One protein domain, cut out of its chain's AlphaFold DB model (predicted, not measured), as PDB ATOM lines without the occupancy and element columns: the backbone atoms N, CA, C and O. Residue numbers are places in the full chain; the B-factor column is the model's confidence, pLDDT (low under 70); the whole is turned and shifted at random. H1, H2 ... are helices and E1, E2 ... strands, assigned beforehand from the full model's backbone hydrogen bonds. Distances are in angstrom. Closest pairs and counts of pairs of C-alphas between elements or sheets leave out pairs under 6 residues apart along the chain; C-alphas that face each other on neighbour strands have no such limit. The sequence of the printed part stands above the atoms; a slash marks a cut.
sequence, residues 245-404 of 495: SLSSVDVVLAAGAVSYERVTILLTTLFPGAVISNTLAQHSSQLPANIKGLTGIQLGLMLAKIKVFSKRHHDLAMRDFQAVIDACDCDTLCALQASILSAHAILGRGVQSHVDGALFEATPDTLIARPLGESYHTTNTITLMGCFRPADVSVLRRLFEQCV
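What this domain is: This is residues 245 to 404 of the 495 residues of the protein "Hypothetical protein" of Symbiodinium microadriaticum (UniProt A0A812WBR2). A sheet of six strands has two helices, H1 and H4, side by side over one face, while the other face is bare. The long helix H2 runs nearly alongside H1 and H4, at shallow tilts of 20 and 18 degrees, on their side away from the sheet, and its first residues reach far past the sheet, while H3 turns from the last residues of H2 back to the sheet. The 160 printed residues hold four named helices and six named strands, in the order E1 H1 E2 H2 H3 E3 E4 E5 E6 H4. The mixed sheet runs E1 E6 E3 E4 E5 E2, and the class is mixed, helices and strands. The whole is compact, radius of gyration of the C-alphas 17.2 A, yet elongated, spanning 60 by 34 by 28 A.

Where its parts are: E1, residues 247 to 252, begins at C-alpha 247 (295.489, 270.576, 180.523). H1 is residues 260 to 270, 15.0 A, and E2 is 275 to 278. H2, residues 296 to 327, measures 46.6 A from C-alpha 296 (324.232, 224.208, 192.885). H3 is 330 to 339. E3, residues 340 to 348, measures 23.1 A; E4 is 357 to 362, E5 366 to 371 and E6 381 to 386. H4, residues 390 to 401, 16.8 A, ends at C-alpha 401 (312.984, 261.057, 183.460).

How they stand to each other: E1 and E6 are antiparallel, with N 251 and O 382 2.8 A apart, within hydrogen-bond range. E3, E4 and E5 form a meander, each strand the antiparallel neighbour of the one before; N 345 and O 360 are 2.8 A apart. With E6 antiparallel beside E3, N 344 to O 383 2.8 A, they form a Greek key, the first strand neighbour of the fourth. E2 is parallel to E5, N 277 to O 367 2.8 A. H1 is on the sheet over E4 and E5, at a height of 8.8 A, along the strands. H4, on the same face, lies over E1 at a height of 9.3 A. H1 and H4 only just touch, with 3 pairs of C-alphas within 8 A, closest Val 263 and Phe 400 at 7.3 A. H2 is not on the sheet; it is close but not clearly touching H1, C-alphas of Arg 262 and Met 318 7.5 A apart. H3 only grazes the sheet with residues 336 to 339. In H1 to H4 every O i to N i+4 pair is within hydrogen-bond range.

The domain as a whole: The farthest C-alphas, Ser 245 and Gly 296, are 61.4 A apart. The printed part has no cut. The E2 to H2 link is long, 17 residues. pLDDT is under 70 at residues 245, 281 to 290, 350 to 355 and 374 to 378.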
ATOM      1  N   SER A 245     291.435 276.093 181.800       67.06
ATOM      2  CA  SER A 245     292.634 275.561 181.146       67.06
ATOM      3  C   SER A 245     293.135 274.282 181.816       67.06
ATOM      4  O   SER A 245     294.341 274.116 181.992       67.06
ATOM      5  N   LEU A 246     292.218 273.395 182.211       79.25
ATOM      6  CA  LEU A 246     292.569 272.009 182.507       79.25
ATOM      7  C   LEU A 246     293.338 271.448 181.311       79.25
ATOM      8  O   LEU A 246     292.797 271.336 180.209       79.25
ATOM      9  N   SER A 247     294.611 271.148 181.527       87.88
ATOM     10  CA  SER A 247     295.489 270.576 180.523       87.88
ATOM     11  C   SER A 247     295.907 269.176 180.948       87.88
ATOM     12  O   SER A 247     296.111 268.878 182.126       87.88
ATOM     13  N   SER A 248     295.982 268.300 179.951       91.31
ATOM     14  CA  SER A 248     296.603 266.991 180.087       91.31
ATOM     15  C   SER A 248     298.045 267.111 179.624       91.31
ATOM     16  O   SER A 248     298.307 267.663 178.552       91.31
ATOM     17  N   VAL A 249     298.975 266.614 180.429       91.75
ATOM     18  CA  VAL A 249     300.394 266.542 180.093       91.75
ATOM     19  C   VAL A 249     300.784 265.079 180.042       91.75
ATOM     20  O   VAL A 249     300.833 264.410 181.071       91.75
ATOM     21  N   ASP A 250     301.093 264.607 178.840       91.19
ATOM     22  CA  ASP A 250     301.630 263.269 178.641       91.19
ATOM     23  C   ASP A 250     303.158 263.321 178.696       91.19
ATOM     24  O   ASP A 250     303.830 263.954 177.874       91.19
ATOM     25  N   VAL A 251     303.716 262.641 179.690       89.62
ATOM     26  CA  VAL A 251     305.142 262.380 179.813       89.62
ATOM     27  C   VAL A 251     305.397 260.974 179.287       89.62
ATOM     28  O   VAL A 251     305.090 259.972 179.932       89.62
ATOM     29  N   VAL A 252     305.957 260.905 178.082       88.38
ATOM     30  CA  VAL A 252     306.461 259.653 177.515       88.38
ATOM     31  C   VAL A 252     307.861 259.434 178.067       88.38
ATOM     32  O   VAL A 252     308.756 260.247 177.832       88.38
ATOM     33  N   LEU A 253     308.047 258.354 178.819       86.69
ATOM     34  CA  LEU A 253     309.361 258.002 179.339       86.69
ATOM     35  C   LEU A 253     310.222 257.422 178.218       86.69
ATOM     36  O   LEU A 253     309.728 256.717 177.335       86.69
ATOM     37  N   ALA A 254     311.522 257.712 178.265       81.88
ATOM     38  CA  ALA A 254     312.480 257.134 177.334       81.88
ATOM     39  C   ALA A 254     312.418 255.597 177.360       81.88
ATOM     40  O   ALA A 254     312.091 254.987 178.383       81.88
ATOM     41  N   ALA A 255     312.759 254.975 176.227       75.81
ATOM     42  CA  ALA A 255     312.894 253.528 176.148       75.81
ATOM     43  C   ALA A 255     313.917 253.055 177.189       75.81
ATOM     44  O   ALA A 255     315.062 253.509 177.213       75.81
ATOM     45  N   GLY A 256     313.474 252.177 178.078       77.81
ATOM     46  CA  GLY A 256     314.256 251.730 179.214       77.81
ATOM     47  C   GLY A 256     313.352 251.263 180.338       77.81
ATOM     48  O   GLY A 256     312.136 251.463 180.328       77.81
ATOM     49  N   ALA A 257     313.960 250.627 181.325       81.19
ATOM     50  CA  ALA A 257     313.215 250.185 182.479       81.19
ATOM     51  C   ALA A 257     312.882 251.322 183.422       81.19
ATOM     52  O   ALA A 257     313.745 252.113 183.799       81.19
ATOM     53  N   VAL A 258     311.641 251.321 183.887       87.56
ATOM     54  CA  VAL A 258     311.159 252.275 184.876       87.56
ATOM     55  C   VAL A 258     311.242 251.650 186.264       87.56
ATOM     56  O   VAL A 258     310.873 250.493 186.472       87.56
ATOM     57  N   SER A 259     311.742 252.414 187.231       88.56
ATOM     58  CA  SER A 259     311.696 252.044 188.641       88.56
ATOM     59  C   SER A 259     310.329 252.405 189.214       88.56
ATOM     60  O   SER A 259     310.041 253.572 189.473       88.56
ATOM     61  N   TYR A 260     309.492 251.394 189.445       89.31
ATOM     62  CA  TYR A 260     308.184 251.558 190.090       89.31
ATOM     63  C   TYR A 260     308.289 252.195 191.475       89.31
ATOM     64  O   TYR A 260     307.428 252.977 191.864       89.31
ATOM     65  N   GLU A 261     309.364 251.909 192.203       88.56
ATOM     66  CA  GLU A 261     309.646 252.542 193.487       88.56
ATOM     67  C   GLU A 261     309.887 254.048 193.346       88.56
ATOM     68  O   GLU A 261     309.257 254.820 194.061       88.56
ATOM     69  N   ARG A 262     310.692 254.497 192.373       90.88
ATOM     70  CA  ARG A 262     310.872 255.939 192.126       90.88
ATOM     71  C   ARG A 262     309.605 256.622 191.669       90.88
ATOM     72  O   ARG A 262     309.346 257.736 192.100       90.88
ATOM     73  N   VAL A 263     308.817 255.967 190.817       93.38
ATOM     74  CA  VAL A 263     307.504 256.492 190.426       93.38
ATOM     75  C   VAL A 263     306.614 256.624 191.656       93.38
ATOM     76  O   VAL A 263     305.986 257.659 191.835       93.38
ATOM     77  N   THR A 264     306.619 255.631 192.549       92.69
ATOM     78  CA  THR A 264     305.850 255.679 193.800       92.69
ATOM     79  C   THR A 264     306.311 256.847 194.669       92.69
ATOM     80  O   THR A 264     305.478 257.650 195.068       92.69
ATOM     81  N   ILE A 265     307.620 256.997 194.903       92.88
ATOM     82  CA  ILE A 265     308.184 258.083 195.723       92.88
ATOM     83  C   ILE A 265     307.891 259.453 195.102       92.88
ATOM     84  O   ILE A 265     307.475 260.377 195.805       92.88
ATOM     85  N   LEU A 266     308.051 259.589 193.783       95.12
ATOM     86  CA  LEU A 266     307.732 260.825 193.075       95.12
ATOM     87  C   LEU A 266     306.250 261.169 193.223       95.12
ATOM     88  O   LEU A 266     305.917 262.288 193.597       95.12
ATOM     89  N   LEU A 267     305.357 260.205 192.997       95.38
ATOM     90  CA  LEU A 267     303.921 260.413 193.145       95.38
ATOM     91  C   LEU A 267     303.541 260.728 194.598       95.38
ATOM     92  O   LEU A 267     302.755 261.637 194.811       95.38
ATOM     93  N   THR A 268     304.143 260.095 195.608       94.69
ATOM     94  CA  THR A 268     303.918 260.487 197.015       94.69
ATOM     95  C   THR A 268     304.452 261.880 197.334       94.69
ATOM     96  O   THR A 268     303.905 262.569 198.184       94.69
ATOM     97  N   THR A 269     305.497 262.324 196.630       93.81
ATOM     98  CA  THR A 269     306.017 263.690 196.763       93.81
ATOM     99  C   THR A 269     305.058 264.694 196.126       93.81
ATOM    100  O   THR A 269     304.845 265.768 196.675       93.81
ATOM    101  N   LEU A 270     304.441 264.350 194.992       94.81
ATOM    102  CA  LEU A 270     303.453 265.194 194.309       94.81
ATOM    103  C   LEU A 270     302.071 265.162 194.989       94.81
ATOM    104  O   LEU A 270     301.327 266.132 194.886       94.81
ATOM    105  N   PHE A 271     301.751 264.091 195.717       94.88
ATOM    106  CA  PHE A 271     300.500 263.900 196.454       94.88
ATOM    107  C   PHE A 271     300.781 263.490 197.914       94.88
ATOM    108  O   PHE A 271     300.548 262.342 198.295       94.88
ATOM    109  N   PRO A 272     301.274 264.407 198.764       94.44
ATOM    110  CA  PRO A 272     301.710 264.074 200.125       94.44
ATOM    111  C   PRO A 272     300.578 263.611 201.059       94.44
ATOM    112  O   PRO A 272     300.847 262.972 202.073       94.44
ATOM    113  N   GLY A 273     299.316 263.922 200.736       88.94
ATOM    114  CA  GLY A 273     298.135 263.462 201.477       88.94
ATOM    115  C   GLY A 273     297.613 262.085 201.051       88.94
ATOM    116  O   GLY A 273     296.703 261.560 201.692       88.94
ATOM    117  N   ALA A 274     298.174 261.499 199.991       90.19
ATOM    118  CA  ALA A 274     297.610 260.313 199.375       90.19
ATOM    119  C   ALA A 274     297.847 259.050 200.208       90.19
ATOM    120  O   ALA A 274     298.973 258.707 200.576       90.19
ATOM    121  N   VAL A 275     296.779 258.290 200.434       89.00
ATOM    122  CA  VAL A 275     296.858 256.955 201.026       89.00
ATOM    123  C   VAL A 275     297.358 255.965 199.978       89.00
ATOM    124  O   VAL A 275     296.747 255.792 198.923       89.00
ATOM    125  N   ILE A 276     298.460 255.282 200.288       91.81
ATOM    126  CA  ILE A 276     299.117 254.352 199.369       91.81
ATOM    127  C   ILE A 276     298.484 252.959 199.470       91.81
ATOM    128  O   ILE A 276     298.503 252.327 200.525       91.81
ATOM    129  N   SER A 277     297.998 252.448 198.342       90.25
ATOM    130  CA  SER A 277     297.592 251.059 198.136       90.25
ATOM    131  C   SER A 277     298.483 250.440 197.062       90.25
ATOM    132  O   SER A 277     298.276 250.642 195.865       90.25
ATOM    133  N   ASN A 278     299.519 249.714 197.483       87.06
ATOM    134  CA  ASN A 278     300.494 249.122 196.574       87.06
ATOM    135  C   ASN A 278     300.374 247.593 196.556       87.06
ATOM    136  O   ASN A 278     300.708 246.918 197.526       87.06
ATOM    137  N   THR A 279     299.907 247.057 195.429       84.75
ATOM    138  CA  THR A 279     299.785 245.611 195.170       84.75
ATOM    139  C   THR A 279     300.871 245.085 194.232       84.75
ATOM    140  O   THR A 279     300.896 243.893 193.923       84.75
ATOM    141  N   LEU A 280     301.796 245.945 193.791       82.50
ATOM    142  CA  LEU A 280     303.024 245.505 193.139       82.50
ATOM    143  C   LEU A 280     303.847 244.788 194.210       82.50
ATOM    144  O   LEU A 280     304.390 245.427 195.107       82.50
ATOM    145  N   ALA A 281     303.872 243.454 194.172       61.72
ATOM    146  CA  ALA A 281     304.555 242.643 195.173       61.72
ATOM    147  C   ALA A 281     306.003 243.131 195.356       61.72
ATOM    148  O   ALA A 281     306.846 242.930 194.486       61.72
ATOM    149  N   GLN A 282     306.291 243.777 196.490       57.91
ATOM    150  CA  GLN A 282     307.545 244.511 196.688       57.91
ATOM    151  C   GLN A 282     308.799 243.618 196.756       57.91
ATOM    152  O   GLN A 282     309.906 244.145 196.733       57.91
ATOM    153  N   HIS A 283     308.688 242.284 196.818       49.75
ATOM    154  CA  HIS A 283     309.825 241.440 197.221       49.75
ATOM    155  C   HIS A 283     309.960 240.060 196.574       49.75
ATOM    156  O   HIS A 283     310.825 239.290 196.995       49.75
ATOM    157  N   SER A 284     309.191 239.696 195.550       47.19
ATOM    158  CA  SER A 284     309.477 238.436 194.860       47.19
ATOM    159  C   SER A 284     310.598 238.658 193.858       47.19
ATOM    160  O   SER A 284     310.313 238.787 192.692       47.19
ATOM    161  N   SER A 285     311.870 238.691 194.259       53.72
ATOM    162  CA  SER A 285     312.964 238.563 193.285       53.72
ATOM    163  C   SER A 285     312.915 237.151 192.690       53.72
ATOM    164  O   SER A 285     313.523 236.233 193.249       53.72
ATOM    165  N   GLN A 286     312.148 236.920 191.621       56.25
ATOM    166  CA  GLN A 286     312.249 235.655 190.902       56.25
ATOM    167  C   GLN A 286     313.599 235.603 190.198       56.25
ATOM    168  O   GLN A 286     314.184 236.609 189.794       56.25
ATOM    169  N   LEU A 287     314.088 234.379 190.080       60.72
ATOM    170  CA  LEU A 287     315.309 234.058 189.370       60.72
ATOM    171  C   LEU A 287     315.202 234.589 187.930       60.72
ATOM    172  O   LEU A 287     314.209 234.290 187.264       60.72
ATOM    173  N   PRO A 288     316.194 235.347 187.431       67.12
ATOM    174  CA  PRO A 288     316.239 235.724 186.025       67.12
ATOM    175  C   PRO A 288     316.021 234.511 185.115       67.12
ATOM    176  O   PRO A 288     316.657 233.467 185.286       67.12
ATOM    177  N   ALA A 289     315.125 234.652 184.134       65.25
ATOM    178  CA  ALA A 289     314.677 233.553 183.269       65.25
ATOM    179  C   ALA A 289     315.822 232.871 182.490       65.25
ATOM    180  O   ALA A 289     315.709 231.709 182.091       65.25
ATOM    181  N   ASN A 290     316.942 233.580 182.323       68.06
ATOM    182  CA  ASN A 290     318.111 233.141 181.567       68.06
ATOM    183  C   ASN A 290     319.147 232.366 182.381       68.06
ATOM    184  O   ASN A 290     320.187 232.007 181.844       68.06
ATOM    185  N   ILE A 291     318.881 232.033 183.646       75.69
ATOM    186  CA  ILE A 291     319.817 231.244 184.469       75.69
ATOM    187  C   ILE A 291     319.798 229.735 184.111       75.69
ATOM    188  O   ILE A 291     320.322 228.872 184.821       75.69
ATOM    189  N   LYS A 292     319.224 229.376 182.960       76.12
ATOM    190  CA  LYS A 292     319.213 227.999 182.460       76.12
ATOM    191  C   LYS A 292     320.655 227.511 182.269       76.12
ATOM    192  O   LYS A 292     321.397 228.059 181.466       76.12
ATOM    193  N   GLY A 293     321.038 226.476 183.017       81.94
ATOM    194  CA  GLY A 293     322.352 225.825 182.921       81.94
ATOM    195  C   GLY A 293     323.265 226.004 184.137       81.94
ATOM    196  O   GLY A 293     324.193 225.216 184.298       81.94
ATOM    197  N   LEU A 294     322.991 226.958 185.035       85.31
ATOM    198  CA  LEU A 294     323.709 227.051 186.311       85.31
ATOM    199  C   LEU A 294     323.012 226.191 187.369       85.31
ATOM    200  O   LEU A 294     321.800 226.278 187.554       85.31
ATOM    201  N   THR A 295     323.776 225.377 188.097       88.69
ATOM    202  CA  THR A 295     323.248 224.540 189.189       88.69
ATOM    203  C   THR A 295     324.103 224.662 190.453       88.69
ATOM    204  O   THR A 295     325.238 225.146 190.421       88.69
ATOM    205  N   GLY A 296     323.532 224.273 191.599       91.19
ATOM    206  CA  GLY A 296     324.232 224.208 192.885       91.19
ATOM    207  C   GLY A 296     324.906 225.523 193.301       91.19
ATOM    208  O   GLY A 296     324.278 226.581 193.344       91.19
ATOM    209  N   ILE A 297     326.203 225.451 193.612       90.19
ATOM    210  CA  ILE A 297     326.995 226.587 194.112       90.19
ATOM    211  C   ILE A 297     327.148 227.688 193.051       90.19
ATOM    212  O   ILE A 297     327.118 228.868 193.395       90.19
ATOM    213  N   GLN A 298     327.265 227.334 191.767       85.88
ATOM    214  CA  GLN A 298     327.408 228.319 190.687       85.88
ATOM    215  C   GLN A 298     326.159 229.196 190.563       85.88
ATOM    216  O   GLN A 298     326.267 230.416 190.441       85.88
ATOM    217  N   LEU A 299     324.977 228.578 190.669       86.38
ATOM    218  CA  LEU A 299     323.702 229.287 190.726       86.38
ATOM    219  C   LEU A 299     323.652 230.230 191.935       86.38
ATOM    220  O   LEU A 299     323.356 231.413 191.780       86.38
ATOM    221  N   GLY A 300     323.992 229.727 193.125       85.88
ATOM    222  CA  GLY A 300     324.011 230.530 194.350       85.88
ATOM    223  C   GLY A 300     324.942 231.744 194.259       85.88
ATOM    224  O   GLY A 300     324.550 232.851 194.626       85.88
ATOM    225  N   LEU A 301     326.145 231.564 193.705       86.38
ATOM    226  CA  LEU A 301     327.108 232.647 193.490       86.38
ATOM    227  C   LEU A 301     326.596 233.683 192.486       86.38
ATOM    228  O   LEU A 301     326.720 234.880 192.739       86.38
ATOM    229  N   MET A 302     326.000 233.250 191.372       85.25
ATOM    230  CA  MET A 302     325.457 234.169 190.370       85.25
ATOM    231  C   MET A 302     324.293 234.990 190.933       85.25
ATOM    232  O   MET A 302     324.258 236.209 190.780       85.25
ATOM    233  N   LEU A 303     323.381 234.358 191.673       84.56
ATOM    234  CA  LEU A 303     322.276 235.055 192.335       84.56
ATOM    235  C   LEU A 303     322.757 236.032 193.403       84.56
ATOM    236  O   LEU A 303     322.203 237.122 193.525       84.56
ATOM    237  N   ALA A 304     323.802 235.676 194.153       85.94
ATOM    238  CA  ALA A 304     324.426 236.592 195.097       85.94
ATOM    239  C   ALA A 304     325.033 237.809 194.376       85.94
ATOM    240  O   ALA A 304     324.794 238.937 194.811       85.94
ATOM    241  N   LYS A 305     325.741 237.603 193.253       85.81
ATOM    242  CA  LYS A 305     326.271 238.691 192.409       85.81
ATOM    243  C   LYS A 305     325.150 239.600 191.909       85.81
ATOM    244  O   LYS A 305     325.213 240.802 192.149       85.81
ATOM    245  N   ILE A 306     324.100 239.032 191.308       83.19
ATOM    246  CA  ILE A 306     322.924 239.776 190.829       83.19
ATOM    247  C   ILE A 306     322.284 240.560 191.975       83.19
ATOM    248  O   ILE A 306     322.036 241.749 191.833       83.19
ATOM    249  N   LYS A 307     322.061 239.937 193.138       83.81
ATOM    250  CA  LYS A 307     321.433 240.597 194.290       83.81
ATOM    251  C   LYS A 307     322.261 241.773 194.805       83.81
ATOM    252  O   LYS A 307     321.716 242.852 195.024       83.81
ATOM    253  N   VAL A 308     323.564 241.574 195.013       82.44
ATOM    254  CA  VAL A 308     324.471 242.631 195.490       82.44
ATOM    255  C   VAL A 308     324.548 243.764 194.472       82.44
ATOM    256  O   VAL A 308     324.473 244.934 194.848       82.44
ATOM    257  N   PHE A 309     324.656 243.420 193.191       81.94
ATOM    258  CA  PHE A 309     324.717 244.382 192.105       81.94
ATOM    259  C   PHE A 309     323.419 245.189 191.981       81.94
ATOM    260  O   PHE A 309     323.464 246.415 192.037       81.94
ATOM    261  N   SER A 310     322.264 244.521 191.905       78.88
ATOM    262  CA  SER A 310     320.946 245.157 191.823       78.88
ATOM    263  C   SER A 310     320.678 246.058 193.020       78.88
ATOM    264  O   SER A 310     320.207 247.174 192.826       78.88
ATOM    265  N   LYS A 311     321.043 245.625 194.236       83.50
ATOM    266  CA  LYS A 311     320.927 246.457 195.440       83.50
ATOM    267  C   LYS A 311     321.800 247.705 195.345       83.50
ATOM    268  O   LYS A 311     321.313 248.807 195.540       83.50
ATOM    269  N   ARG A 312     323.083 247.562 195.003       81.25
ATOM    270  CA  ARG A 312     323.995 248.711 194.914       81.25
ATOM    271  C   ARG A 312     323.585 249.689 193.815       81.25
ATOM    272  O   ARG A 312     323.717 250.896 193.994       81.25
ATOM    273  N   HIS A 313     323.123 249.170 192.680       79.94
ATOM    274  CA  HIS A 313     322.615 249.985 191.585       79.94
ATOM    275  C   HIS A 313     321.349 250.737 191.994       79.94
ATOM    276  O   HIS A 313     321.226 251.931 191.734       79.94
ATOM    277  N   HIS A 314     320.442 250.044 192.684       81.19
ATOM    278  CA  HIS A 314     319.255 250.637 193.275       81.19
ATOM    279  C   HIS A 314     319.625 251.765 194.253       81.19
ATOM    280  O   HIS A 314     319.188 252.892 194.042       81.19
ATOM    281  N   ASP A 315     320.507 251.513 195.226       83.25
ATOM    282  CA  ASP A 315     320.932 252.498 196.234       83.25
ATOM    283  C   ASP A 315     321.563 253.754 195.605       83.25
ATOM    284  O   ASP A 315     321.279 254.879 196.020       83.25
ATOM    285  N   LEU A 316     322.433 253.578 194.601       81.56
ATOM    286  CA  LEU A 316     323.060 254.695 193.886       81.56
ATOM    287  C   LEU A 316     322.014 255.547 193.189       81.56
ATOM    288  O   LEU A 316     321.959 256.757 193.374       81.56
ATOM    289  N   ALA A 317     321.153 254.901 192.420       79.00
ATOM    290  CA  ALA A 317     320.232 255.633 191.591       79.00
ATOM    291  C   ALA A 317     319.023 256.162 192.403       79.00
ATOM    292  O   ALA A 317     318.372 257.105 191.970       79.00
ATOM    293  N   MET A 318     318.768 255.643 193.613       82.75
ATOM    294  CA  MET A 318     317.918 256.290 194.625       82.75
ATOM    295  C   MET A 318     318.559 257.543 195.224       82.75
ATOM    296  O   MET A 318     317.869 258.540 195.411       82.75
ATOM    297  N   ARG A 319     319.870 257.527 195.494       86.94
ATOM    298  CA  ARG A 319     320.596 258.720 195.952       86.94
ATOM    299  C   ARG A 319     320.574 259.827 194.901       86.94
ATOM    300  O   ARG A 319     320.313 260.973 195.249       86.94
ATOM    301  N   ASP A 320     320.824 259.481 193.641       84.56
ATOM    302  CA  ASP A 320     320.800 260.444 192.536       84.56
ATOM    303  C   ASP A 320     319.391 261.023 192.347       84.56
ATOM    304  O   ASP A 320     319.225 262.232 192.216       84.56
ATOM    305  N   PHE A 321     318.365 260.170 192.422       84.56
ATOM    306  CA  PHE A 321     316.967 260.592 192.381       84.56
ATOM    307  C   PHE A 321     316.614 261.557 193.522       84.56
ATOM    308  O   PHE A 321     316.030 262.610 193.268       84.56
ATOM    309  N   GLN A 322     317.019 261.245 194.757       87.25
ATOM    310  CA  GLN A 322     316.796 262.128 195.902       87.25
ATOM    311  C   GLN A 322     317.511 263.469 195.721       87.25
ATOM    312  O   GLN A 322     316.907 264.507 195.949       87.25
ATOM    313  N   ALA A 323     318.751 263.467 195.223       89.06
ATOM    314  CA  ALA A 323     319.482 264.700 194.943       89.06
ATOM    315  C   ALA A 323     318.776 265.583 193.898       89.06
ATOM    316  O   ALA A 323     318.851 266.806 193.986       89.06
ATOM    317  N   VAL A 324     318.078 264.988 192.923       88.75
ATOM    318  CA  VAL A 324     317.270 265.745 191.953       88.75
ATOM    319  C   VAL A 324     316.017 266.331 192.601       88.75
ATOM    320  O   VAL A 324     315.696 267.482 192.316       88.75
ATOM    321  N   ILE A 325     315.338 265.586 193.478       87.38
ATOM    322  CA  ILE A 325     314.201 266.112 194.252       87.38
ATOM    323  C   ILE A 325     314.659 267.259 195.156       87.38
ATOM    324  O   ILE A 325     314.031 268.310 195.158       87.38
ATOM    325  N   ASP A 326     315.770 267.087 195.871       89.25
ATOM    326  CA  ASP A 326     316.318 268.091 196.791       89.25
ATOM    327  C   ASP A 326     316.805 269.350 196.053       89.25
ATOM    328  O   ASP A 326     316.829 270.442 196.617       89.25
ATOM    329  N   ALA A 327     317.206 269.207 194.785       90.81
ATOM    330  CA  ALA A 327     317.578 270.325 193.925       90.81
ATOM    331  C   ALA A 327     316.365 271.098 193.379       90.81
ATOM    332  O   ALA A 327     316.544 272.205 192.862       90.81
ATOM    333  N   CYS A 328     315.149 270.546 193.463       92.12
ATOM    334  CA  CYS A 328     313.935 271.313 193.225       92.12
ATOM    335  C   CYS A 328     313.665 272.197 194.444       92.12
ATOM    336  O   CYS A 328     313.551 271.723 195.571       92.12
ATOM    337  N   ASP A 329     313.553 273.502 194.218       93.00
ATOM    338  CA  ASP A 329     313.170 274.447 195.256       93.00
ATOM    339  C   ASP A 329     311.778 274.108 195.812       93.00
ATOM    340  O   ASP A 329     310.866 273.690 195.090       93.00
ATOM    341  N   CYS A 330     311.624 274.290 197.126       93.81
ATOM    342  CA  CYS A 330     310.394 273.961 197.846       93.81
ATOM    343  C   CYS A 330     309.175 274.674 197.237       93.81
ATOM    344  O   CYS A 330     308.122 274.059 197.082       93.81
ATOM    345  N   ASP A 331     309.353 275.922 196.792       94.62
ATOM    346  CA  ASP A 331     308.307 276.720 196.153       94.62
ATOM    347  C   ASP A 331     307.809 276.091 194.843       94.62
ATOM    348  O   ASP A 331     306.598 276.017 194.619       94.62
ATOM    349  N   THR A 332     308.710 275.573 193.998       93.88
ATOM    350  CA  THR A 332     308.320 274.867 192.767       93.88
ATOM    351  C   THR A 332     307.595 273.567 193.084       93.88
ATOM    352  O   THR A 332     306.569 273.286 192.467       93.88
ATOM    353  N   LEU A 333     308.069 272.778 194.055       93.94
ATOM    354  CA  LEU A 333     307.382 271.540 194.443       93.94
ATOM    355  C   LEU A 333     305.976 271.819 194.988       93.94
ATOM    356  O   LEU A 333     305.025 271.169 194.557       93.94
ATOM    357  N   CYS A 334     305.812 272.820 195.857       94.56
ATOM    358  CA  CYS A 334     304.499 273.228 196.355       94.56
ATOM    359  C   CYS A 334     303.588 273.743 195.231       94.56
ATOM    360  O   CYS A 334     302.400 273.416 195.196       94.56
ATOM    361  N   ALA A 335     304.132 274.504 194.276       93.88
ATOM    362  CA  ALA A 335     303.380 274.953 193.109       93.88
ATOM    363  C   ALA A 335     302.911 273.773 192.240       93.88
ATOM    364  O   ALA A 335     301.762 273.763 191.797       93.88
ATOM    365  N   LEU A 336     303.759 272.760 192.035       94.88
ATOM    366  CA  LEU A 336     303.406 271.538 191.310       94.88
ATOM    367  C   LEU A 336     302.325 270.734 192.042       94.88
ATOM    368  O   LEU A 336     301.329 270.369 191.422       94.88
ATOM    369  N   GLN A 337     302.480 270.518 193.351       95.62
ATOM    370  CA  GLN A 337     301.497 269.827 194.196       95.62
ATOM    371  C   GLN A 337     300.116 270.494 194.131       95.62
ATOM    372  O   GLN A 337     299.103 269.810 194.039       95.62
ATOM    373  N   ALA A 338     300.065 271.830 194.131       92.94
ATOM    374  CA  ALA A 338     298.812 272.577 194.015       92.94
ATOM    375  C   ALA A 338     298.205 272.548 192.598       92.94
ATOM    376  O   ALA A 338     297.013 272.805 192.433       92.94
ATOM    377  N   SER A 339     299.021 272.280 191.576       93.69
ATOM    378  CA  SER A 339     298.617 272.350 190.168       93.69
ATOM    379  C   SER A 339     298.164 271.007 189.598       93.69
ATOM    380  O   SER A 339     297.399 270.990 188.632       93.69
ATOM    381  N   ILE A 340     298.624 269.887 190.164       94.62
ATOM    382  CA  ILE A 340     298.274 268.536 189.714       94.62
ATOM    383  C   ILE A 340     297.001 268.066 190.423       94.62
ATOM    384  O   ILE A 340     296.908 268.083 191.645       94.62
ATOM    385  N   LEU A 341     296.033 267.586 189.647       92.81
ATOM    386  CA  LEU A 341     294.788 267.001 190.148       92.81
ATOM    387  C   LEU A 341     294.835 265.475 190.159       92.81
ATOM    388  O   LEU A 341     294.320 264.851 191.082       92.81
ATOM    389  N   SER A 342     295.444 264.866 189.144       95.81
ATOM    390  CA  SER A 342     295.664 263.423 189.111       95.81
ATOM    391  C   SER A 342     296.854 263.046 188.236       95.81
ATOM    392  O   SER A 342     297.286 263.806 187.366       95.81
ATOM    393  N   ALA A 343     297.389 261.855 188.478       96.38
ATOM    394  CA  ALA A 343     298.416 261.230 187.665       96.38
ATOM    395  C   ALA A 343     298.026 259.784 187.359       96.38
ATOM    396  O   ALA A 343     297.657 259.026 188.255       96.38
ATOM    397  N   HIS A 344     298.147 259.395 186.096       95.25
ATOM    398  CA  HIS A 344     297.859 258.051 185.619       95.25
ATOM    399  C   HIS A 344     299.078 257.545 184.855       95.25
ATOM    400  O   HIS A 344     299.419 258.097 183.813       95.25
ATOM    401  N   ALA A 345     299.759 256.526 185.371       94.50
ATOM    402  CA  ALA A 345     300.906 255.929 184.697       94.50
ATOM    403  C   ALA A 345     300.576 254.521 184.222       94.50
ATOM    404  O   ALA A 345     300.172 253.683 185.025       94.50
ATOM    405  N   ILE A 346     300.818 254.253 182.943       92.06
ATOM    406  CA  ILE A 346     300.882 252.905 182.387       92.06
ATOM    407  C   ILE A 346     302.346 252.651 182.066       92.06
ATOM    408  O   ILE A 346     302.917 253.221 181.135       92.06
ATOM    409  N   LEU A 347     302.971 251.818 182.884       90.94
ATOM    410  CA  LEU A 347     304.372 251.468 182.749       90.94
ATOM    411  C   LEU A 347     304.453 250.032 182.256       90.94
ATOM    412  O   LEU A 347     303.836 249.142 182.834       90.94
ATOM    413  N   GLY A 348     305.215 249.813 181.196       85.56
ATOM    414  CA  GLY A 348     305.638 248.489 180.781       85.56
ATOM    415  C   GLY A 348     306.637 247.888 181.769       85.56
ATOM    416  O   GLY A 348     306.966 248.460 182.812       85.56
ATOM    417  N   ARG A 349     307.125 246.702 181.421       74.00
ATOM    418  CA  ARG A 349     307.973 245.865 182.268       74.00
ATOM    419  C   ARG A 349     309.194 246.614 182.826       74.00
ATOM    420  O   ARG A 349     310.101 247.011 182.099       74.00
ATOM    421  N   GLY A 350     309.241 246.783 184.147       63.41
ATOM    422  CA  GLY A 350     310.435 247.274 184.842       63.41
ATOM    423  C   GLY A 350     311.558 246.222 184.890       63.41
ATOM    424  O   GLY A 350     311.282 245.034 185.017       63.41
ATOM    425  N   VAL A 351     312.831 246.649 184.898       55.59
ATOM    426  CA  VAL A 351     314.054 245.789 184.938       55.59
ATOM    427  C   VAL A 351     314.124 244.863 186.163       55.59
ATOM    428  O   VAL A 351     314.950 243.957 186.219       55.59
ATOM    429  N   GLN A 352     313.251 245.058 187.152       53.31
ATOM    430  CA  GLN A 352     313.203 244.266 188.387       53.31
ATOM    431  C   GLN A 352     311.788 243.785 188.735       53.31
ATOM    432  O   GLN A 352     311.560 243.279 189.831       53.31
ATOM    433  N   SER A 353     310.828 243.962 187.825       52.53
ATOM    434  CA  SER A 353     309.425 243.633 188.047       52.53
ATOM    435  C   SER A 353     309.061 242.335 187.332       52.53
ATOM    436  O   SER A 353     309.223 242.216 186.122       52.53
ATOM    437  N   HIS A 354     308.486 241.385 188.071       60.06
ATOM    438  CA  HIS A 354     307.830 240.198 187.492       60.06
ATOM    439  C   HIS A 354     306.507 240.510 186.830       60.06
ATOM    440  O   HIS A 354     305.918 239.650 186.185       60.06
ATOM    441  N   VAL A 355     306.023 241.721 187.042       60.69
ATOM    442  CA  VAL A 355     304.806 242.177 186.431       60.69
ATOM    443  C   VAL A 355     305.134 242.749 185.061       60.69
ATOM    444  O   VAL A 355     306.008 243.617 184.952       60.69
ATOM    445  N   ASP A 356     304.400 242.282 184.054       72.31
ATOM    446  CA  ASP A 356     304.497 242.715 182.653       72.31
ATOM    447  C   ASP A 356     304.216 244.214 182.460       72.31
ATOM    448  O   ASP A 356     304.553 244.797 181.433       72.31
ATOM    449  N   GLY A 357     303.686 244.863 183.492       85.75
ATOM    450  CA  GLY A 357     303.615 246.304 183.614       85.75
ATOM    451  C   GLY A 357     303.092 246.712 184.983       85.75
ATOM    452  O   GLY A 357     302.750 245.876 185.817       85.75
ATOM    453  N   ALA A 358     302.983 248.004 185.223       90.38
ATOM    454  CA  ALA A 358     302.296 248.542 186.380       90.38
ATOM    455  C   ALA A 358     301.368 249.669 185.953       90.38
ATOM    456  O   ALA A 358     301.715 250.492 185.105       90.38
ATOM    457  N   LEU A 359     300.200 249.708 186.581       92.88
ATOM    458  CA  LEU A 359     299.320 250.858 186.538       92.88
ATOM    459  C   LEU A 359     299.462 251.639 187.841       92.88
ATOM    460  O   LEU A 359     299.310 251.063 188.922       92.88
ATOM    461  N   PHE A 360     299.699 252.939 187.718       94.94
ATOM    462  CA  PHE A 360     299.602 253.884 188.820       94.94
ATOM    463  C   PHE A 360     298.429 254.823 188.592       94.94
ATOM    464  O   PHE A 360     298.279 255.380 187.509       94.94
ATOM    465  N   GLU A 361     297.638 255.029 189.632       95.31
ATOM    466  CA  GLU A 361     296.584 256.037 189.685       95.31
ATOM    467  C   GLU A 361     296.795 256.830 190.969       95.31
ATOM    468  O   GLU A 361     296.742 256.266 192.059       95.31
ATOM    469  N   ALA A 362     297.088 258.121 190.851       95.69
ATOM    470  CA  ALA A 362     297.326 258.993 191.989       95.69
ATOM    471  C   ALA A 362     296.436 260.235 191.922       95.69
ATOM    472  O   ALA A 362     296.243 260.833 190.865       95.69
ATOM    473  N   THR A 363     295.901 260.603 193.075       94.94
ATOM    474  CA  THR A 363     295.074 261.779 193.357       94.94
ATOM    475  C   THR A 363     295.522 262.350 194.710       94.94
ATOM    476  O   THR A 363     296.292 261.687 195.408       94.94
ATOM    477  N   PRO A 364     295.046 263.533 195.138       91.75
ATOM    478  CA  PRO A 364     295.413 264.096 196.437       91.75
ATOM    479  C   PRO A 364     295.161 263.165 197.630       91.75
ATOM    480  O   PRO A 364     295.905 263.227 198.605       91.75
ATOM    481  N   ASP A 365     294.158 262.285 197.532       91.69
ATOM    482  CA  ASP A 365     293.720 261.423 198.634       91.69
ATOM    483  C   ASP A 365     294.181 259.967 198.497       91.69
ATOM    484  O   ASP A 365     294.236 259.235 199.486       91.69
ATOM    485  N   THR A 366     294.508 259.507 197.286       91.44
ATOM    486  CA  THR A 366     294.811 258.090 197.034       91.44
ATOM    487  C   THR A 366     295.932 257.906 196.023       91.44
ATOM    488  O   THR A 366     296.006 258.619 195.027       91.44
ATOM    489  N   LEU A 367     296.791 256.915 196.266       94.75
ATOM    490  CA  LEU A 367     297.801 256.439 195.325       94.75
ATOM    491  C   LEU A 367     297.686 254.924 195.232       94.75
ATOM    492  O   LEU A 367     297.989 254.204 196.180       94.75
ATOM    493  N   ILE A 368     297.258 254.430 194.079       92.12
ATOM    494  CA  ILE A 368     297.075 253.010 193.806       92.12
ATOM    495  C   ILE A 368     298.148 252.569 192.823       92.12
ATOM    496  O   ILE A 368     298.261 253.119 191.731       92.12
ATOM    497  N   ALA A 369     298.911 251.549 193.198       92.38
ATOM    498  CA  ALA A 369     299.875 250.889 192.332       92.38
ATOM    499  C   ALA A 369     299.481 249.418 192.182       92.38
ATOM    500  O   ALA A 369     299.355 248.687 193.174       92.38
ATOM    501  N   ARG A 370     299.239 248.974 190.947       89.31
ATOM    502  CA  ARG A 370     298.742 247.622 190.672       89.31
ATOM    503  C   ARG A 370     299.389 246.978 189.459       89.31
ATOM    504  O   ARG A 370     299.789 247.686 188.534       89.31
ATOM    505  N   PRO A 371     299.499 245.642 189.449       88.56
ATOM    506  CA  PRO A 371     300.060 244.946 188.315       88.56
ATOM    507  C   PRO A 371     299.202 245.114 187.055       88.56
ATOM    508  O   PRO A 371     297.976 245.015 187.120       88.56
ATOM    509  N   LEU A 372     299.847 245.349 185.912       85.31
ATOM    510  CA  LEU A 372     299.200 245.304 184.600       85.31
ATOM    511  C   LEU A 372     299.098 243.827 184.167       85.31
ATOM    512  O   LEU A 372     300.055 243.074 184.334       85.31
ATOM    513  N   GLY A 373     297.940 243.390 183.663       78.50
ATOM    514  CA  GLY A 373     297.766 242.013 183.168       78.50
ATOM    515  C   GLY A 373     298.627 241.705 181.930       78.50
ATOM    516  O   GLY A 373     299.080 242.627 181.256       78.50
ATOM    517  N   GLU A 374     298.797 240.415 181.610       65.50
ATOM    518  CA  GLU A 374     299.743 239.840 180.616       65.50
ATOM    519  C   GLU A 374     299.575 240.292 179.136       65.50
ATOM    520  O   GLU A 374     300.146 239.690 178.234       65.50
ATOM    521  N   SER A 375     298.786 241.324 178.819       58.44
ATOM    522  CA  SER A 375     298.349 241.614 177.439       58.44
ATOM    523  C   SER A 375     298.648 243.022 176.920       58.44
ATOM    524  O   SER A 375     298.098 243.420 175.895       58.44
ATOM    525  N   TYR A 376     299.490 243.797 177.602       61.09
ATOM    526  CA  TYR A 376     299.698 245.207 177.270       61.09
ATOM    527  C   TYR A 376     301.147 245.499 176.875       61.09
ATOM    528  O   TYR A 376     301.968 245.886 177.701       61.09
ATOM    529  N   HIS A 377     301.443 245.401 175.576       61.41
ATOM    530  CA  HIS A 377     302.613 246.062 174.993       61.41
ATOM    531  C   HIS A 377     302.365 247.571 175.003       61.41
ATOM    532  O   HIS A 377     301.781 248.123 174.073       61.41
ATOM    533  N   THR A 378     302.731 248.229 176.097       63.50
ATOM    534  CA  THR A 378     302.469 249.655 176.284       63.50
ATOM    535  C   THR A 378     303.768 250.431 176.329       63.50
ATOM    536  O   THR A 378     304.767 250.010 176.911       63.50
ATOM    537  N   THR A 379     303.756 251.581 175.666       80.38
ATOM    538  CA  THR A 379     304.753 252.619 175.872       80.38
ATOM    539  C   THR A 379     304.648 253.107 177.314       80.38
ATOM    540  O   THR A 379     303.548 253.358 177.809       80.38
ATOM    541  N   ASN A 380     305.795 253.259 177.981       89.56
ATOM    542  CA  ASN A 380     305.868 253.842 179.318       89.56
ATOM    543  C   ASN A 380     305.327 255.277 179.269       89.56
ATOM    544  O   ASN A 380     306.001 256.190 178.785       89.56
ATOM    545  N   THR A 381     304.098 255.465 179.732       92.06
ATOM    546  CA  THR A 381     303.361 256.723 179.617       92.06
ATOM    547  C   THR A 381     302.841 257.147 180.974       92.06
ATOM    548  O   THR A 381     302.366 256.330 181.761       92.06
ATOM    549  N   ILE A 382     302.964 258.440 181.254       94.75
ATOM    550  CA  ILE A 382     302.442 259.065 182.462       94.75
ATOM    551  C   ILE A 382     301.626 260.270 182.032       94.75
ATOM    552  O   ILE A 382     302.171 261.237 181.511       94.75
ATOM    553  N   THR A 383     300.325 260.209 182.257       95.19
ATOM    554  CA  THR A 383     299.388 261.287 181.969       95.19
ATOM    555  C   THR A 383     299.081 262.030 183.258       95.19
ATOM    556  O   THR A 383     298.568 261.453 184.217       95.19
ATOM    557  N   LEU A 384     299.398 263.321 183.289       96.00
ATOM    558  CA  LEU A 384     299.112 264.216 184.405       96.00
ATOM    559  C   LEU A 384     297.955 265.134 184.024       96.00
ATOM    560  O   LEU A 384     298.006 265.795 182.987       96.00
ATOM    561  N   MET A 385     296.934 265.212 184.871       95.31
ATOM    562  CA  MET A 385     295.827 266.153 184.706       95.31
ATOM    563  C   MET A 385     295.970 267.282 185.719       95.31
ATOM    564  O   MET A 385     296.163 267.031 186.908       95.31
ATOM    565  N   GLY A 386     295.878 268.530 185.263       93.81
ATOM    566  CA  GLY A 386     296.094 269.681 186.133       93.81
ATOM    567  C   GLY A 386     296.054 271.024 185.415       93.81
ATOM    568  O   GLY A 386     295.568 271.140 184.290       93.81
ATOM    569  N   CYS A 387     296.549 272.054 186.094       93.12
ATOM    570  CA  CYS A 387     296.691 273.412 185.573       93.12
ATOM    571  C   CYS A 387     298.177 273.772 185.475       93.12
ATOM    572  O   CYS A 387     298.741 274.353 186.396       93.12
ATOM    573  N   PHE A 388     298.815 273.421 184.359       92.44
ATOM    574  CA  PHE A 388     300.268 273.539 184.209       92.44
ATOM    575  C   PHE A 388     300.705 274.812 183.488       92.44
ATOM    576  O   PHE A 388     300.196 275.148 182.415       92.44
ATOM    577  N   ARG A 389     301.738 275.471 184.015       92.88
ATOM    578  CA  ARG A 389     302.544 276.443 183.268       92.88
ATOM    579  C   ARG A 389     303.565 275.694 182.401       92.88
ATOM    580  O   ARG A 389     303.980 274.591 182.753       92.88
ATOM    581  N   PRO A 390     304.071 276.289 181.307       92.31
ATOM    582  CA  PRO A 390     305.119 275.659 180.498       92.31
ATOM    583  C   PRO A 390     306.383 275.276 181.290       92.31
ATOM    584  O   PRO A 390     307.004 274.253 181.005       92.31
ATOM    585  N   ALA A 391     306.748 276.070 182.304       93.12
ATOM    586  CA  ALA A 391     307.869 275.766 183.195       93.12
ATOM    587  C   ALA A 391     307.619 274.486 184.015       93.12
ATOM    588  O   ALA A 391     308.495 273.624 184.069       93.12
ATOM    589  N   ASP A 392     306.407 274.314 184.549       93.56
ATOM    590  CA  ASP A 392     305.995 273.151 185.344       93.56
ATOM    591  C   ASP A 392     306.157 271.852 184.551       93.56
ATOM    592  O   ASP A 392     306.734 270.881 185.036       93.56
ATOM    593  N   VAL A 393     305.733 271.860 183.282       93.50
ATOM    594  CA  VAL A 393     305.858 270.707 182.374       93.50
ATOM    595  C   VAL A 393     307.318 270.282 182.206       93.50
ATOM    596  O   VAL A 393     307.616 269.088 182.167       93.50
ATOM    597  N   SER A 394     308.243 271.243 182.123       92.62
ATOM    598  CA  SER A 394     309.673 270.947 181.978       92.62
ATOM    599  C   SER A 394     310.276 270.318 183.238       92.62
ATOM    600  O   SER A 394     311.099 269.406 183.133       92.62
ATOM    601  N   VAL A 395     309.830 270.756 184.421       93.81
ATOM    602  CA  VAL A 395     310.257 270.197 185.708       93.81
ATOM    603  C   VAL A 395     309.684 268.794 185.885       93.81
ATOM    604  O   VAL A 395     310.434 267.868 186.177       93.81
ATOM    605  N   LEU A 396     308.388 268.606 185.613       94.81
ATOM    606  CA  LEU A 396     307.727 267.302 185.686       94.81
ATOM    607  C   LEU A 396     308.382 266.286 184.759       94.81
ATOM    608  O   LEU A 396     308.691 265.178 185.191       94.81
ATOM    609  N   ARG A 397     308.673 266.673 183.511       93.88
ATOM    610  CA  ARG A 397     309.399 265.807 182.578       93.88
ATOM    611  C   ARG A 397     310.751 265.385 183.152       93.88
ATOM    612  O   ARG A 397     311.036 264.195 183.180       93.88
ATOM    613  N   ARG A 398     311.541 266.332 183.669       91.94
ATOM    614  CA  ARG A 398     312.856 266.043 184.260       91.94
ATOM    615  C   ARG A 398     312.757 265.107 185.466       91.94
ATOM    616  O   ARG A 398     313.584 264.210 185.591       91.94
ATOM    617  N   LEU A 399     311.766 265.306 186.337       93.88
ATOM    618  CA  LEU A 399     311.530 264.458 187.510       93.88
ATOM    619  C   LEU A 399     311.177 263.024 187.097       93.88
ATOM    620  O   LEU A 399     311.779 262.073 187.591       93.88
ATOM    621  N   PHE A 400     310.255 262.866 186.148       94.12
ATOM    622  CA  PHE A 400     309.842 261.555 185.649       94.12
ATOM    623  C   PHE A 400     310.925 260.859 184.808       94.12
ATOM    624  O   PHE A 400     311.043 259.637 184.858       94.12
ATOM    625  N   GLU A 401     311.787 261.606 184.113       91.31
ATOM    626  CA  GLU A 401     312.984 261.057 183.460       91.31
ATOM    627  C   GLU A 401     313.928 260.376 184.465       91.31
ATOM    628  O   GLU A 401     314.530 259.356 184.132       91.31
ATOM    629  N   GLN A 402     314.001 260.846 185.718       92.31
ATOM    630  CA  GLN A 402     314.795 260.179 186.762       92.31
ATOM    631  C   GLN A 402     314.187 258.853 187.248       92.31
ATOM    632  O   GLN A 402     314.866 258.056 187.908       92.31
ATOM    633  N   CYS A 403     312.914 258.588 186.938       90.75
ATOM    634  CA  CYS A 403     312.291 257.297 187.212       90.75
ATOM    635  C   CYS A 403     312.772 256.208 186.245       90.75
ATOM    636  O   CYS A 403     312.634 255.022 186.556       90.75
ATOM    637  N   VAL A 404     313.363 256.582 185.105       89.19
ATOM    638  CA  VAL A 404     314.029 255.639 184.204       89.19
ATOM    639  C   VAL A 404     315.352 255.214 184.837       89.19
ATOM    640  O   VAL A 404     316.167 256.029 185.269       89.19
TER     641      VAL A 404